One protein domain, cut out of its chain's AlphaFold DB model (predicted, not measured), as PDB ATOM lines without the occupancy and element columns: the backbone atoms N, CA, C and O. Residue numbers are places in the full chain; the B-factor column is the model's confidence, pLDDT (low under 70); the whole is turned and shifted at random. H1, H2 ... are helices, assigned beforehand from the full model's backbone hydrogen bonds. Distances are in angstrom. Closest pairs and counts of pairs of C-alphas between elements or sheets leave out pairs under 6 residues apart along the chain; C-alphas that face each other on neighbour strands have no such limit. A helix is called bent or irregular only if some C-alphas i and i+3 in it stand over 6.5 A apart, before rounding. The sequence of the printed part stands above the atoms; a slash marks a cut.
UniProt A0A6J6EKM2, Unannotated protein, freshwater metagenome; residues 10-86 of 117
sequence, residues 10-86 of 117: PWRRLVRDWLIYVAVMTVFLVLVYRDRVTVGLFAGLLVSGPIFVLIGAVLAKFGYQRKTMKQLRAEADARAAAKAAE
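What this domain is: This is residues 10 to 86 of the 117 residues of the protein "Unannotated protein" of freshwater metagenome (UniProt A0A6J6EKM2). Look first at the longest helix, H2: it lies beside H1 in a long helical hairpin, and H3 sticks out past the hairpin's open end as a separate arm, with residues 69 to 74 and 76 to 86 standing free. The hairpin is the body, and the arm adds to the length of the whole. You will find 77 residues printed, with three named helices in the order H1, H2, H3 and no named strand, an all-helix domain. It is extended, with a radius of gyration of the C-alphas of 18.8 A and spans of 64 by 27 by 14 A.

How they stand to each other: Begin at H2, residues 39 to 61, and look across to H1, residues 11 to 32. The two touch, with the closest C-alphas, those of Leu 14 and Val 53, 6.1 A apart. They run opposite ways at a shallow tilt of 29 degrees and form a helical hairpin. H3, residues 69 to 86, is apart from both. In H1 and H3 every O i to N i+4 pair is within hydrogen-bond range; in H2, 16 of 19 are.

Where its parts are: Find C-alpha 39 at (12.601, 89.756, 99.603); from there H2 runs 34.4 A to C-alpha 61. It is neither bent nor irregular, but only just: C-alphas 47 and 50 are 6.3 A apart. H1 starts at C-alpha 11, (36.025, 75.600, 100.803), and spans 31.2 A. H3 spans 25.4 A and ends at C-alpha 86, (50.804, 44.087, 113.605).

The domain as a whole: The two C-alphas farthest apart, those of Asp 35 and Glu 86, are 64.8 A from each other. The printed part has no cut, and both links are short. In the B-factor column, the mean pLDDT of the printed part is 80.2; look for values under 70 at residues 65 to 70 and residue 86 of this model.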
ATOM      1  N   PRO A  10      38.695  73.656 103.685       84.62
ATOM      2  CA  PRO A  10      37.811  72.840 102.857       84.62
ATOM      3  C   PRO A  10      36.655  73.668 102.260       84.62
ATOM      4  O   PRO A  10      35.485  73.422 102.556       84.62
ATOM      5  N   TRP A  11      36.970  74.632 101.388       81.44
ATOM      6  CA  TRP A  11      36.025  75.600 100.803       81.44
ATOM      7  C   TRP A  11      34.766  74.960 100.213       81.44
ATOM      8  O   TRP A  11      33.653  75.350 100.555       81.44
ATOM      9  N   ARG A  12      34.927  73.911  99.391       84.06
ATOM     10  CA  ARG A  12      33.796  73.202  98.759       84.06
ATOM     11  C   ARG A  12      32.812  72.650  99.784       84.06
ATOM     12  O   ARG A  12      31.612  72.621  99.537       84.06
ATOM     13  N   ARG A  13      33.317  72.196 100.932       82.62
ATOM     14  CA  ARG A  13      32.472  71.668 101.997       82.62
ATOM     15  C   ARG A  13      31.738  72.788 102.719       82.62
ATOM     16  O   ARG A  13      30.541  72.647 102.914       82.62
ATOM     17  N   LEU A  14      32.430  73.867 103.090       83.38
ATOM     18  CA  LEU A  14      31.798  75.001 103.771       83.38
ATOM     19  C   LEU A  14      30.660  75.575 102.926       83.38
ATOM     20  O   LEU A  14      29.561  75.757 103.434       83.38
ATOM     21  N   VAL A  15      30.911  75.778 101.631       85.00
ATOM     22  CA  VAL A  15      29.893  76.264 100.693       85.00
ATOM     23  C   VAL A  15      28.737  75.273 100.581       85.00
ATOM     24  O   VAL A  15      27.585  75.682 100.614       85.00
ATOM     25  N   ARG A  16      29.009  73.964 100.496       86.75
ATOM     26  CA  ARG A  16      27.946  72.952 100.431       86.75
ATOM     27  C   ARG A  16      27.099  72.912 101.702       86.75
ATOM     28  O   ARG A  16      25.879  72.870 101.604       86.75
ATOM     29  N   ASP A  17      27.730  72.905 102.871       84.44
ATOM     30  CA  ASP A  17      27.031  72.865 104.158       84.44
ATOM     31  C   ASP A  17      26.201  74.153 104.345       84.44
ATOM     32  O   ASP A  17      25.056  74.087 104.794       84.44
ATOM     33  N   TRP A  18      26.723  75.303 103.897       87.38
ATOM     34  CA  TRP A  18      25.976  76.561 103.831       87.38
ATOM     35  C   TRP A  18      24.774  76.490 102.880       87.38
ATOM     36  O   TRP A  18      23.667  76.842 103.276       87.38
ATOM     37  N   LEU A  19      24.953  75.987 101.653       88.25
ATOM     38  CA  LEU A  19      23.864  75.840 100.681       88.25
ATOM     39  C   LEU A  19      22.751  74.927 101.200       88.25
ATOM     40  O   LEU A  19      21.579  75.229 101.001       88.25
ATOM     41  N   ILE A  20      23.101  73.834 101.885       89.69
ATOM     42  CA  ILE A  20      22.115  72.937 102.504       89.69
ATOM     43  C   ILE A  20      21.317  73.688 103.571       89.69
ATOM     44  O   ILE A  20      20.091  73.607 103.580       89.69
ATOM     45  N   TYR A  21      21.994  74.437 104.444       86.62
ATOM     46  CA  TYR A  21      21.322  75.255 105.450       86.62
ATOM     47  C   TYR A  21      20.382  76.284 104.810       86.62
ATOM     48  O   TYR A  21      19.213  76.343 105.186       86.62
ATOM     49  N   VAL A  22      20.853  77.044 103.815       88.00
ATOM     50  CA  VAL A  22      20.035  78.040 103.104       88.00
ATOM     51  C   VAL A  22      18.840  77.385 102.425       88.00
ATOM     52  O   VAL A  22      17.735  77.910 102.522       88.00
ATOM     53  N   ALA A  23      19.028  76.236 101.776       90.06
ATOM     54  CA  ALA A  23      17.948  75.516 101.113       90.06
ATOM     55  C   ALA A  23      16.875  75.067 102.115       90.06
ATOM     56  O   ALA A  23      15.694  75.350 101.919       90.06
ATOM     57  N   VAL A  24      17.278  74.431 103.220       91.56
ATOM     58  CA  VAL A  24      16.346  73.982 104.268       91.56
ATOM     59  C   VAL A  24      15.647  75.170 104.926       91.56
ATOM     60  O   VAL A  24      14.430  75.143 105.101       91.56
ATOM     61  N   MET A  25      16.390  76.231 105.247       84.81
ATOM     62  CA  MET A  25      15.837  77.434 105.868       84.81
ATOM     63  C   MET A  25      14.864  78.152 104.932       84.81
ATOM     64  O   MET A  25      13.813  78.602 105.368       84.81
ATOM     65  N   THR A  26      15.163  78.203 103.635       87.12
ATOM     66  CA  THR A  26      14.265  78.770 102.620       87.12
ATOM     67  C   THR A  26      12.954  77.996 102.559       87.12
ATOM     68  O   THR A  26      11.889  78.604 102.619       87.12
ATOM     69  N   VAL A  27      13.014  76.660 102.512       89.50
ATOM     70  CA  VAL A  27      11.809  75.814 102.533       89.50
ATOM     71  C   VAL A  27      11.005  76.053 103.811       89.50
ATOM     72  O   VAL A  27       9.797  76.255 103.743       89.50
ATOM     73  N   PHE A  28      11.667  76.098 104.970       89.25
ATOM     74  CA  PHE A  28      11.013  76.372 106.249       89.25
ATOM     75  C   PHE A  28      10.326  77.744 106.270       89.25
ATOM     76  O   PHE A  28       9.157  77.841 106.637       89.25
ATOM     77  N   LEU A  29      11.017  78.796 105.826       85.81
ATOM     78  CA  LEU A  29      10.477  80.154 105.783       85.81
ATOM     79  C   LEU A  29       9.264  80.259 104.857       85.81
ATOM     80  O   LEU A  29       8.272  80.876 105.231       85.81
ATOM     81  N   VAL A  30       9.310  79.621 103.686       86.19
ATOM     82  CA  VAL A  30       8.179  79.605 102.745       86.19
ATOM     83  C   VAL A  30       6.984  78.836 103.310       86.19
ATOM     84  O   VAL A  30       5.847  79.259 103.118       86.19
ATOM     85  N   LEU A  31       7.219  77.729 104.021       87.50
ATOM     86  CA  LEU A  31       6.146  76.932 104.620       87.50
ATOM     87  C   LEU A  31       5.497  77.623 105.827       87.50
ATOM     88  O   LEU A  31       4.277  77.572 105.962       87.50
ATOM     89  N   VAL A  32       6.289  78.262 106.693       85.06
ATOM     90  CA  VAL A  32       5.807  78.860 107.952       85.06
ATOM     91  C   VAL A  32       5.309  80.292 107.763       85.06
ATOM     92  O   VAL A  32       4.291  80.670 108.333       85.06
ATOM     93  N   TYR A  33       6.005  81.093 106.957       81.56
ATOM     94  CA  TYR A  33       5.726  82.522 106.787       81.56
ATOM     95  C   TYR A  33       5.097  82.841 105.434       81.56
ATOM     96  O   TYR A  33       5.276  83.948 104.939       81.56
ATOM     97  N   ARG A  34       4.357  81.895 104.843       75.50
ATOM     98  CA  ARG A  34       3.820  81.949 103.472       75.50
ATOM     99  C   ARG A  34       3.208  83.301 103.066       75.50
ATOM    100  O   ARG A  34       3.492  83.767 101.970       75.50
ATOM    101  N   ASP A  35       2.472  83.963 103.960       77.19
ATOM    102  CA  ASP A  35       1.800  85.253 103.696       77.19
ATOM    103  C   ASP A  35       2.640  86.500 104.054       77.19
ATOM    104  O   ASP A  35       2.219  87.637 103.853       77.19
ATOM    105  N   ARG A  36       3.833  86.307 104.627       77.19
ATOM    106  CA  ARG A  36       4.747  87.351 105.136       77.19
ATOM    107  C   ARG A  36       6.145  87.273 104.513       77.19
ATOM    108  O   ARG A  36       7.035  88.027 104.915       77.19
ATOM    109  N   VAL A  37       6.369  86.355 103.570       74.31
ATOM    110  CA  VAL A  37       7.673  86.184 102.925       74.31
ATOM    111  C   VAL A  37       8.003  87.448 102.131       74.31
ATOM    112  O   VAL A  37       7.352  87.768 101.141       74.31
ATOM    113  N   THR A  38       9.034  88.173 102.559       79.00
ATOM    114  CA  THR A  38       9.531  89.373 101.878       79.00
ATOM    115  C   THR A  38      10.926  89.128 101.321       79.00
ATOM    116  O   THR A  38      11.711  88.356 101.874       79.00
ATOM    117  N   VAL A  39      11.270  89.828 100.236       76.06
ATOM    118  CA  VAL A  39      12.601  89.756  99.603       76.06
ATOM    119  C   VAL A  39      13.722  90.077 100.607       76.06
ATOM    120  O   VAL A  39      14.790  89.469 100.554       76.06
ATOM    121  N   GLY A  40      13.460  90.953 101.584       76.62
ATOM    122  CA  GLY A  40      14.403  91.287 102.658       76.62
ATOM    123  C   GLY A  40      14.778  90.102 103.557       76.62
ATOM    124  O   GLY A  40      15.915  90.020 104.018       76.62
ATOM    125  N   LEU A  41      13.870  89.139 103.749       79.38
ATOM    126  CA  LEU A  41      14.129  87.933 104.539       79.38
ATOM    127  C   LEU A  41      15.161  87.026 103.847       79.38
ATOM    128  O   LEU A  41      16.088  86.519 104.479       79.38
ATOM    129  N   PHE A  42      15.043  86.882 102.525       76.31
ATOM    130  CA  PHE A  42      16.008  86.137 101.713       76.31
ATOM    131  C   PHE A  42      17.339  86.871 101.569       76.31
ATOM    132  O   PHE A  42      18.391  86.233 101.587       76.31
ATOM    133  N   ALA A  43      17.310  88.202 101.479       77.50
ATOM    134  CA  ALA A  43      18.522  89.013 101.468       77.50
ATOM    135  C   ALA A  43      19.324  88.827 102.768       77.50
ATOM    136  O   ALA A  43      20.522  88.559 102.709       77.50
ATOM    137  N   GLY A  44      18.663  88.858 103.931       78.88
ATOM    138  CA  GLY A  44      19.305  88.570 105.218       78.88
ATOM    139  C   GLY A  44      19.899  87.158 105.287       78.88
ATOM    140  O   GLY A  44      21.027  86.973 105.749       78.88
ATOM    141  N   LEU A  45      19.186  86.163 104.750       83.31
ATOM    142  CA  LEU A  45      19.679  84.787 104.680       83.31
ATOM    143  C   LEU A  45      20.918  84.658 103.778       83.31
ATOM    144  O   LEU A  45      21.871  83.971 104.149       83.31
ATOM    145  N   LEU A  46      20.956  85.337 102.630       84.19
ATOM    146  CA  LEU A  46      22.117  85.316 101.735       84.19
ATOM    147  C   LEU A  46      23.324  86.064 102.314       84.19
ATOM    148  O   LEU A  46      24.447  85.568 102.211       84.19
ATOM    149  N   VAL A  47      23.105  87.199 102.988       86.69
ATOM    150  CA  VAL A  47      24.167  87.961 103.679       86.69
ATOM    151  C   VAL A  47      24.824  87.139 104.794       86.69
ATOM    152  O   VAL A  47      26.011  87.314 105.076       86.69
ATOM    153  N   SER A  48      24.109  86.175 105.381       82.00
ATOM    154  CA  SER A  48      24.702  85.250 106.357       82.00
ATOM    155  C   SER A  48      25.782  84.329 105.761       82.00
ATOM    156  O   SER A  48      26.629  83.814 106.493       82.00
ATOM    157  N   GLY A  49      25.802  84.134 104.438       82.19
ATOM    158  CA  GLY A  49      26.719  83.210 103.769       82.19
ATOM    159  C   GLY A  49      28.188  83.590 103.810       82.19
ATOM    160  O   GLY A  49      28.994  82.782 104.278       82.19
ATOM    161  N   PRO A  50      28.561  84.806 103.390       84.12
ATOM    162  CA  PRO A  50      29.925  85.298 103.537       84.12
ATOM    163  C   PRO A  50      30.433  85.192 104.979       84.12
ATOM    164  O   PRO A  50      31.547  84.722 105.207       84.12
ATOM    165  N   ILE A  51      29.591  85.545 105.958       86.62
ATOM    166  CA  ILE A  51      29.925  85.481 107.388       86.62
ATOM    167  C   ILE A  51      30.179  84.030 107.819       86.62
ATOM    168  O   ILE A  51      31.200  83.736 108.443       86.62
ATOM    169  N   PHE A  52      29.295  83.103 107.446       84.75
ATOM    170  CA  PHE A  52      29.446  81.683 107.762       84.75
ATOM    171  C   PHE A  52      30.725  81.085 107.163       84.75
ATOM    172  O   PHE A  52      31.459  80.360 107.841       84.75
ATOM    173  N   VAL A  53      31.016  81.403 105.900       84.62
ATOM    174  CA  VAL A  53      32.206  80.905 105.201       84.62
ATOM    175  C   VAL A  53      33.486  81.468 105.823       84.62
ATOM    176  O   VAL A  53      34.434  80.708 106.028       84.62
ATOM    177  N   LEU A  54      33.508  82.755 106.187       85.38
ATOM    178  CA  LEU A  54      34.645  83.386 106.869       85.38
ATOM    179  C   LEU A  54      34.919  82.744 108.229       85.38
ATOM    180  O   LEU A  54      36.045  82.325 108.497       85.38
ATOM    181  N   ILE A  55      33.888  82.598 109.061       85.69
ATOM    182  CA  ILE A  55      34.017  81.970 110.381       85.69
ATOM    183  C   ILE A  55      34.492  80.521 110.231       85.69
ATOM    184  O   ILE A  55      35.440  80.102 110.895       85.69
ATOM    185  N   GLY A  56      33.901  79.753 109.311       82.56
ATOM    186  CA  GLY A  56      34.327  78.381 109.045       82.56
ATOM    187  C   GLY A  56      35.777  78.284 108.557       82.56
ATOM    188  O   GLY A  56      36.488  77.351 108.936       82.56
ATOM    189  N   ALA A  57      36.231  79.236 107.737       82.38
ATOM    190  CA  ALA A  57      37.608  79.288 107.255       82.38
ATOM    191  C   ALA A  57      38.591  79.569 108.399       82.38
ATOM    192  O   ALA A  57      39.612  78.887 108.511       82.38
ATOM    193  N   VAL A  58      38.249  80.502 109.292       84.50
ATOM    194  CA  VAL A  58      39.019  80.794 110.508       84.50
ATOM    195  C   VAL A  58      39.094  79.555 111.404       84.50
ATOM    196  O   VAL A  58      40.186  79.139 111.790       84.50
ATOM    197  N   LEU A  59      37.968  78.884 111.661       83.62
ATOM    198  CA  LEU A  59      37.943  77.643 112.445       83.62
ATOM    199  C   LEU A  59      38.800  76.537 111.810       83.62
ATOM    200  O   LEU A  59      39.522  75.828 112.516       83.62
ATOM    201  N   ALA A  60      38.770  76.406 110.483       83.62
ATOM    202  CA  ALA A  60      39.615  75.451 109.774       83.62
ATOM    203  C   ALA A  60      41.111  75.764 109.955       83.62
ATOM    204  O   ALA A  60      41.908  74.837 110.128       83.62
ATOM    205  N   LYS A  61      41.491  77.049 109.997       79.00
ATOM    206  CA  LYS A  61      42.867  77.489 110.290       79.00
ATOM    207  C   LYS A  61      43.300  77.225 111.725       79.00
ATOM    208  O   LYS A  61      44.454  76.875 111.947       79.00
ATOM    209  N   PHE A  62      42.372  77.262 112.677       82.75
ATOM    210  CA  PHE A  62      42.618  76.793 114.046       82.75
ATOM    211  C   PHE A  62      42.663  75.259 114.177       82.75
ATOM    212  O   PHE A  62      42.936  74.728 115.254       82.75
ATOM    213  N   GLY A  63      42.439  74.525 113.082       70.81
ATOM    214  CA  GLY A  63      42.499  73.066 113.048       70.81
ATOM    215  C   GLY A  63      41.176  72.370 113.346       70.81
ATOM    216  O   GLY A  63      41.166  71.147 113.497       70.81
ATOM    217  N   TYR A  64      40.059  73.100 113.399       71.94
ATOM    218  CA  TYR A  64      38.737  72.498 113.528       71.94
ATOM    219  C   TYR A  64      38.323  71.848 112.199       71.94
ATOM    220  O   TYR A  64      37.736  72.460 111.309       71.94
ATOM    221  N   GLN A  65      38.650  70.565 112.061       67.44
ATOM    222  CA  GLN A  65      38.184  69.701 110.981       67.44
ATOM    223  C   GLN A  65      37.086  68.789 111.532       67.44
ATOM    224  O   GLN A  65      37.362  67.822 112.243       67.44
ATOM    225  N   ARG A  66      35.818  69.061 111.196       63.62
ATOM    226  CA  ARG A  66      34.725  68.122 111.505       63.62
ATOM    227  C   ARG A  66      34.926  66.837 110.705       63.62
ATOM    228  O   ARG A  66      34.599  66.817 109.518       63.62
ATOM    229  N   LYS A  67      35.425  65.762 111.311       63.53
ATOM    230  CA  LYS A  67      35.508  64.458 110.639       63.53
ATOM    231  C   LYS A  67      34.104  63.981 110.268       63.53
ATOM    232  O   LYS A  67      33.184  64.019 111.080       63.53
ATOM    233  N   THR A  68      33.917  63.578 109.016       67.12
ATOM    234  CA  THR A  68      32.649  62.970 108.586       67.12
ATOM    235  C   THR A  68      32.541  61.548 109.142       67.12
ATOM    236  O   THR A  68      33.557  60.884 109.325       67.12
ATOM    237  N   MET A  69      31.327  61.027 109.353       66.50
ATOM    238  CA  MET A  69      31.142  59.637 109.811       66.50
ATOM    239  C   MET A  69      31.791  58.612 108.869       66.50
ATOM    240  O   MET A  69      32.274  57.582 109.322       66.50
ATOM    241  N   LYS A  70      31.857  58.904 107.561       67.75
ATOM    242  CA  LYS A  70      32.606  58.084 106.595       67.75
ATOM    243  C   LYS A  70      34.111  58.109 106.852       67.75
ATOM    244  O   LYS A  70      34.731  57.060 106.794       67.75
ATOM    245  N   GLN A  71      34.687  59.272 107.154       73.00
ATOM    246  CA  GLN A  71      36.107  59.378 107.504       73.00
ATOM    247  C   GLN A  71      36.408  58.710 108.845       73.00
ATOM    248  O   GLN A  71      37.422  58.042 108.953       73.00
ATOM    249  N   LEU A  72      35.514  58.823 109.831       73.50
ATOM    250  CA  LEU A  72      35.650  58.114 111.107       73.50
ATOM    251  C   LEU A  72      35.584  56.594 110.923       73.50
ATOM    252  O   LEU A  72      36.375  55.883 111.530       73.50
ATOM    253  N   ARG A  73      34.686  56.099 110.058       77.25
ATOM    254  CA  ARG A  73      34.621  54.674 109.697       77.25
ATOM    255  C   ARG A  73      35.866  54.223 108.941       77.25
ATOM    256  O   ARG A  73      36.486  53.269 109.366       77.25
ATOM    257  N   ALA A  74      36.293  54.956 107.915       77.38
ATOM    258  CA  ALA A  74      37.510  54.633 107.169       77.38
ATOM    259  C   ALA A  74      38.770  54.663 108.053       77.38
ATOM    260  O   ALA A  74      39.658  53.836 107.893       77.38
ATOM    261  N   GLU A  75      38.847  55.588 109.012       76.81
ATOM    262  CA  GLU A  75      39.938  55.652 109.987       76.81
ATOM    263  C   GLU A  75      39.859  54.503 111.004       76.81
ATOM    264  O   GLU A  75      40.893  53.961 111.389       76.81
ATOM    265  N   ALA A  76      38.656  54.085 111.411       79.00
ATOM    266  CA  ALA A  76      38.458  52.898 112.240       79.00
ATOM    267  C   ALA A  76      38.840  51.611 111.489       79.00
ATOM    268  O   ALA A  76      39.549  50.776 112.049       79.00
ATOM    269  N   ASP A  77      38.456  51.494 110.218       80.12
ATOM    270  CA  ASP A  77      38.785  50.366 109.344       80.12
ATOM    271  C   ASP A  77      40.297  50.299 109.081       80.12
ATOM    272  O   ASP A  77      40.901  49.233 109.180       80.12
ATOM    273  N   ALA A  78      40.943  51.444 108.832       79.56
ATOM    274  CA  ALA A  78      42.394  51.533 108.668       79.56
ATOM    275  C   ALA A  78      43.148  51.171 109.959       79.56
ATOM    276  O   ALA A  78      44.136  50.440 109.912       79.56
ATOM    277  N   ARG A  79      42.665  51.621 111.127       79.62
ATOM    278  CA  ARG A  79      43.230  51.233 112.433       79.62
ATOM    279  C   ARG A  79      43.030  49.745 112.724       79.62
ATOM    280  O   ARG A  79      43.920  49.121 113.295       79.62
ATOM    281  N   ALA A  80      41.893  49.170 112.333       79.06
ATOM    282  CA  ALA A  80      41.635  47.738 112.466       79.06
ATOM    283  C   ALA A  80      42.555  46.914 111.551       79.06
ATOM    284  O   ALA A  80      43.118  45.915 111.992       79.06
ATOM    285  N   ALA A  81      42.768  47.362 110.310       76.25
ATOM    286  CA  ALA A  81      43.687  46.732 109.366       76.25
ATOM    287  C   ALA A  81      45.151  46.806 109.836       76.25
ATOM    288  O   ALA A  81      45.862  45.807 109.763       76.25
ATOM    289  N   ALA A  82      45.585  47.952 110.374       77.88
ATOM    290  CA  ALA A  82      46.926  48.118 110.935       77.88
ATOM    291  C   ALA A  82      47.159  47.202 112.148       77.88
ATOM    292  O   ALA A  82      48.174  46.514 112.207       77.88
ATOM    293  N   LYS A  83      46.181  47.103 113.061       77.44
ATOM    294  CA  LYS A  83      46.246  46.164 114.192       77.44
ATOM    295  C   LYS A  83      46.270  44.702 113.747       77.44
ATOM    296  O   LYS A  83      46.988  43.908 114.336       77.44
ATOM    297  N   ALA A  84      45.512  44.341 112.712       70.12
ATOM    298  CA  ALA A  84      45.524  42.983 112.166       70.12
ATOM    299  C   ALA A  84      46.875  42.629 111.513       70.12
ATOM    300  O   ALA A  84      47.323  41.487 111.618       70.12
ATOM    301  N   ALA A  85      47.528  43.609 110.878       70.81
ATOM    302  CA  ALA A  85      48.864  43.461 110.308       70.81
ATOM    303  C   ALA A  85      49.953  43.354 111.393       70.81
ATOM    304  O   ALA A  85      50.804  42.474 111.301       70.81
ATOM    305  N   GLU A  86      49.894  44.178 112.448       65.06
ATOM    306  CA  GLU A  86      50.804  44.087 113.605       65.06
ATOM    307  C   GLU A  86      50.636  42.783 114.393       65.06
ATOM    308  O   GLU A  86      51.612  42.225 114.884       65.06
TER     309      GLU A  86